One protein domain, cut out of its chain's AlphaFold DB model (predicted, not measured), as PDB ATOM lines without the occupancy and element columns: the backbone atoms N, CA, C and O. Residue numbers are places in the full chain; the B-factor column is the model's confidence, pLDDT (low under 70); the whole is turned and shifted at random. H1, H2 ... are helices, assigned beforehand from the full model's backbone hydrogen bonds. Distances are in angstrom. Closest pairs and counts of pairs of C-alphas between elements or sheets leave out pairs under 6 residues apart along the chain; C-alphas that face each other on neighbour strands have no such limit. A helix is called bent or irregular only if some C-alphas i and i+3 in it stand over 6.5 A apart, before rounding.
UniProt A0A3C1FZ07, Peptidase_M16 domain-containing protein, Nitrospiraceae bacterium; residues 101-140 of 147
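What this domain is: This is residues 101 to 140 of the 147 residues of the protein "Peptidase_M16 domain-containing protein" of Nitrospiraceae bacterium (UniProt A0A3C1FZ07). Two helices meet near their ends as an open L: H1 makes the longer arm, H2 the shorter one, and the space between the arms is empty. Beyond the far end of H2, residues 136 to 140 make a short tail that sticks out. The printed part has 40 residues, with two named helices in the order H1, H2 and no named strand; its class is all helix. It is only just loose, close to extended, with a radius of gyration of the C-alphas of 13.4 A, and its outline is flat, spanning 38 by 24 by 6 A.

How they stand to each other: H1, residues 101 to 120, and H2, residues 123 to 135, touch only at the corner by their link, with 4 pairs of C-alphas within 8 A. H1 touches H2 with residues 118 to 120 alone, and H2 touches H1 with residues 125 to 126 alone. The closest C-alphas of the two helices are those of Gln 119 and Asn 125, 5.3 A apart. Their lines are about perpendicular, at 85 degrees, and their centres are 20.6 A apart. Residues 101 to 117, which belong to H1, stand free, and so do residues 130 to 140, of which 130 to 135 belong to H2. In H1 and H2 every O i to N i+4 pair is within hydrogen-bond range.

Where its parts are: H1 has 20 residues and begins at C-alpha 101, at (98.115, 156.219, 200.049). It measures 26.7 A to C-alpha 120, at (110.376, 134.722, 210.097). It is neither bent nor irregular, but only just: C-alphas 117 and 120 are 6.2 A apart. H2 has 13 residues and measures 18.2 A from its first C-alpha to its last, C-alpha 135, at (104.698, 133.640, 228.296).

The domain as a whole: The two C-alphas farthest apart are those of Gln 102 and Ser 135, 38.0 A. The printed part has no cut, and the link from H1 to H2, two residues, is tight. The mean pLDDT of the printed part is 95.9, and no printed residue is under 70.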
ATOM      1  N   PRO A 101      98.568 157.611 200.083       91.94
ATOM      2  CA  PRO A 101      98.115 156.219 200.049       91.94
ATOM      3  C   PRO A 101      98.957 155.286 199.170       91.94
ATOM      4  O   PRO A 101      99.052 154.095 199.476       91.94
ATOM      5  N   GLN A 102      99.550 155.789 198.083       91.31
ATOM      6  CA  GLN A 102     100.377 154.990 197.177       91.31
ATOM      7  C   GLN A 102     101.724 154.683 197.832       91.31
ATOM      8  O   GLN A 102     102.114 153.519 197.899       91.31
ATOM      9  N   GLU A 103     102.383 155.697 198.400       90.25
ATOM     10  CA  GLU A 103     103.640 155.519 199.141       90.25
ATOM     11  C   GLU A 103     103.441 154.647 200.385       90.25
ATOM     12  O   GLU A 103     104.240 153.759 200.654       90.25
ATOM     13  N   THR A 104     102.332 154.836 201.105       92.12
ATOM     14  CA  THR A 104     101.975 154.015 202.271       92.12
ATOM     15  C   THR A 104     101.763 152.552 201.871       92.12
ATOM     16  O   THR A 104     102.195 151.642 202.570       92.12
ATOM     17  N   SER A 105     101.117 152.292 200.732       94.06
ATOM     18  CA  SER A 105     100.915 150.917 200.261       94.06
ATOM     19  C   SER A 105     102.236 150.253 199.875       94.06
ATOM     20  O   SER A 105     102.481 149.130 200.296       94.06
ATOM     21  N   ALA A 106     103.110 150.965 199.158       93.69
ATOM     22  CA  ALA A 106     104.438 150.463 198.815       93.69
ATOM     23  C   ALA A 106     105.293 150.194 200.063       93.69
ATOM     24  O   ALA A 106     105.982 149.181 200.143       93.69
ATOM     25  N   GLU A 107     105.215 151.066 201.069       94.62
ATOM     26  CA  GLU A 107     105.981 150.895 202.301       94.62
ATOM     27  C   GLU A 107     105.493 149.719 203.141       94.62
ATOM     28  O   GLU A 107     106.276 149.086 203.845       94.62
ATOM     29  N   ARG A 108     104.204 149.376 203.042       95.12
ATOM     30  CA  ARG A 108     103.683 148.173 203.690       95.12
ATOM     31  C   ARG A 108     104.389 146.936 203.152       95.12
ATOM     32  O   ARG A 108     104.776 146.089 203.946       95.12
ATOM     33  N   ASP A 109     104.586 146.849 201.840       96.62
ATOM     34  CA  ASP A 109     105.271 145.711 201.225       96.62
ATOM     35  C   ASP A 109     106.739 145.629 201.683       96.62
ATOM     36  O   ASP A 109     107.242 144.537 201.947       96.62
ATOM     37  N   VAL A 110     107.403 146.777 201.871       97.00
ATOM     38  CA  VAL A 110     108.762 146.846 202.441       97.00
ATOM     39  C   VAL A 110     108.795 146.313 203.875       97.00
ATOM     40  O   VAL A 110     109.640 145.478 204.190       97.00
ATOM     41  N   VAL A 111     107.860 146.737 204.731       97.06
ATOM     42  CA  VAL A 111     107.778 146.266 206.127       97.06
ATOM     43  C   VAL A 111     107.434 144.776 206.200       97.06
ATOM     44  O   VAL A 111     107.955 144.062 207.056       97.06
ATOM     45  N   MET A 112     106.606 144.269 205.286       97.00
ATOM     46  CA  MET A 112     106.319 142.834 205.199       97.00
ATOM     47  C   MET A 112     107.570 142.024 204.835       97.00
ATOM     48  O   MET A 112     107.808 140.969 205.425       97.00
ATOM     49  N   GLU A 113     108.397 142.515 203.911       97.75
ATOM     50  CA  GLU A 113     109.663 141.861 203.564       97.75
ATOM     51  C   GLU A 113     110.688 141.959 204.705       97.75
ATOM     52  O   GLU A 113     111.394 140.993 204.987       97.75
ATOM     53  N   GLU A 114     110.734 143.086 205.419       97.25
ATOM     54  CA  GLU A 114     111.548 143.229 206.625       97.25
ATOM     55  C   GLU A 114     111.140 142.225 207.702       97.25
ATOM     56  O   GLU A 114     112.010 141.569 208.278       97.25
ATOM     57  N   ARG A 115     109.834 142.054 207.945       97.12
ATOM     58  CA  ARG A 115     109.326 141.028 208.860       97.12
ATOM     59  C   ARG A 115     109.778 139.645 208.411       97.12
ATOM     60  O   ARG A 115     110.298 138.896 209.237       97.12
ATOM     61  N   ARG A 116     109.637 139.318 207.122       97.62
ATOM     62  CA  ARG A 116     110.068 138.013 206.609       97.62
ATOM     63  C   ARG A 116     111.548 137.780 206.902       97.62
ATOM     64  O   ARG A 116     111.890 136.796 207.544       97.62
ATOM     65  N   MET A 117     112.407 138.727 206.526       97.25
ATOM     66  CA  MET A 117     113.858 138.586 206.667       97.25
ATOM     67  C   MET A 117     114.348 138.615 208.119       97.25
ATOM     68  O   MET A 117     115.242 137.852 208.470       97.25
ATOM     69  N   ARG A 118     113.829 139.525 208.954       94.25
ATOM     70  CA  ARG A 118     114.344 139.738 210.317       94.25
ATOM     71  C   ARG A 118     113.698 138.836 211.353       94.25
ATOM     72  O   ARG A 118     114.314 138.596 212.385       94.25
ATOM     73  N   GLN A 119     112.473 138.383 211.112       93.56
ATOM     74  CA  GLN A 119     111.672 137.710 212.125       93.56
ATOM     75  C   GLN A 119     111.343 136.267 211.741       93.56
ATOM     76  O   GLN A 119     111.493 135.369 212.563       93.56
ATOM     77  N   GLU A 120     110.892 136.034 210.509       95.00
ATOM     78  CA  GLU A 120     110.376 134.722 210.097       95.00
ATOM     79  C   GLU A 120     111.483 133.790 209.588       95.00
ATOM     80  O   GLU A 120     111.505 132.616 209.963       95.00
ATOM     81  N   ASP A 121     112.420 134.330 208.806       97.19
ATOM     82  CA  ASP A 121     113.575 133.619 208.244       97.19
ATOM     83  C   ASP A 121     114.767 133.547 209.229       97.19
ATOM     84  O   ASP A 121     115.772 132.895 208.939       97.19
ATOM     85  N   ASP A 122     114.651 134.164 210.413       97.50
ATOM     86  CA  ASP A 122     115.621 134.065 211.508       97.50
ATOM     87  C   ASP A 122     115.104 133.110 212.610       97.50
ATOM     88  O   ASP A 122     114.083 133.383 213.255       97.50
ATOM     89  N   PRO A 123     115.778 131.971 212.860       97.00
ATOM     90  CA  PRO A 123     115.286 130.962 213.793       97.00
ATOM     91  C   PRO A 123     115.298 131.421 215.257       97.00
ATOM     92  O   PRO A 123     114.465 130.956 216.040       97.00
ATOM     93  N   GLU A 124     116.216 132.309 215.644       98.00
ATOM     94  CA  GLU A 124     116.310 132.823 217.011       98.00
ATOM     95  C   GLU A 124     115.169 133.804 217.286       98.00
ATOM     96  O   GLU A 124     114.437 133.647 218.269       98.00
ATOM     97  N   ASN A 125     114.935 134.744 216.370       96.94
ATOM     98  CA  ASN A 125     113.852 135.716 216.486       96.94
ATOM     99  C   ASN A 125     112.478 135.038 216.420       96.94
ATOM    100  O   ASN A 125     111.615 135.325 217.256       96.94
ATOM    101  N   SER A 126     112.289 134.080 215.508       96.75
ATOM    102  CA  SER A 126     111.051 133.297 215.395       96.75
ATOM    103  C   SER A 126     110.748 132.502 216.671       96.75
ATOM    104  O   SER A 126     109.605 132.475 217.149       96.75
ATOM    105  N   LEU A 127     111.768 131.883 217.281       97.75
ATOM    106  CA  LEU A 127     111.630 131.207 218.572       97.75
ATOM    107  C   LEU A 127     111.274 132.201 219.684       97.75
ATOM    108  O   LEU A 127     110.359 131.942 220.471       97.75
ATOM    109  N   PHE A 128     111.973 133.334 219.746       97.25
ATOM    110  CA  PHE A 128     111.778 134.342 220.781       97.25
ATOM    111  C   PHE A 128     110.373 134.957 220.736       97.25
ATOM    112  O   PHE A 128     109.721 135.071 221.774       97.25
ATOM    113  N   GLU A 129     109.844 135.267 219.550       96.44
ATOM    114  CA  GLU A 129     108.466 135.753 219.391       96.44
ATOM    115  C   GLU A 129     107.446 134.756 219.941       96.44
ATOM    116  O   GLU A 129     106.569 135.134 220.722       96.44
ATOM    117  N   ARG A 130     107.586 133.465 219.612       96.62
ATOM    118  CA  ARG A 130     106.690 132.413 220.122       96.62
ATOM    119  C   ARG A 130     106.805 132.253 221.633       96.62
ATOM    120  O   ARG A 130     105.787 132.081 222.311       96.62
ATOM    121  N   PHE A 131     108.023 132.323 222.166       97.81
ATOM    122  CA  PHE A 131     108.276 132.254 223.601       97.81
ATOM    123  C   PHE A 131     107.581 133.401 224.344       97.81
ATOM    124  O   PHE A 131     106.835 133.157 225.298       97.81
ATOM    125  N   ILE A 132     107.748 134.640 223.877       97.69
ATOM    126  CA  ILE A 132     107.115 135.826 224.465       97.69
ATOM    127  C   ILE A 132     105.587 135.757 224.338       97.69
ATOM    128  O   ILE A 132     104.878 135.980 225.323       97.69
ATOM    129  N   ALA A 133     105.067 135.371 223.170       95.75
ATOM    130  CA  ALA A 133     103.631 135.259 222.918       95.75
ATOM    131  C   ALA A 133     102.929 134.191 223.777       95.75
ATOM    132  O   ALA A 133     101.726 134.320 224.029       95.75
ATOM    133  N   THR A 134     103.671 133.164 224.211       97.00
ATOM    134  CA  THR A 134     103.205 132.090 225.107       97.00
ATOM    135  C   THR A 134     103.368 132.461 226.581       97.00
ATOM    136  O   THR A 134     102.528 132.109 227.404       97.00
ATOM    137  N   SER A 135     104.428 133.196 226.923       97.94
ATOM    138  CA  SER A 135     104.698 133.640 228.296       97.94
ATOM    139  C   SER A 135     103.742 134.749 228.745       97.94
ATOM    140  O   SER A 135     103.374 134.828 229.917       97.94
ATOM    141  N   LEU A 136     103.313 135.609 227.815       96.94
ATOM    142  CA  LEU A 136     102.427 136.742 228.072       96.94
ATOM    143  C   LEU A 136     101.065 136.531 227.397       96.94
ATOM    144  O   LEU A 136     100.884 136.805 226.214       96.94
ATOM    145  N   MET A 137     100.072 136.094 228.172       94.31
ATOM    146  CA  MET A 137      98.743 135.758 227.635       94.31
ATOM    147  C   MET A 137      97.878 136.987 227.320       94.31
ATOM    148  O   MET A 137      97.101 136.970 226.365       94.31
ATOM    149  N   ALA A 138      98.013 138.059 228.106       94.06
ATOM    150  CA  ALA A 138      97.173 139.257 227.994       94.06
ATOM    151  C   ALA A 138      97.965 140.554 227.775       94.06
ATOM    152  O   ALA A 138      97.467 141.465 227.119       94.06
ATOM    153  N   HIS A 139      99.187 140.651 228.311       96.31
ATOM    154  CA  HIS A 139      99.957 141.893 228.265       96.31
ATOM    155  C   HIS A 139     100.364 142.258 226.819       96.31
ATOM    156  O   HIS A 139     100.845 141.372 226.107       96.31
ATOM    157  N   PRO A 140     100.252 143.530 226.378       96.25
ATOM    158  CA  PRO A 140     100.530 143.933 224.990       96.25
ATOM    159  C   PRO A 140     101.936 143.599 224.477       96.25
ATOM    160  O   PRO A 140     102.109 143.336 223.291       96.25
TER     161      PRO A 140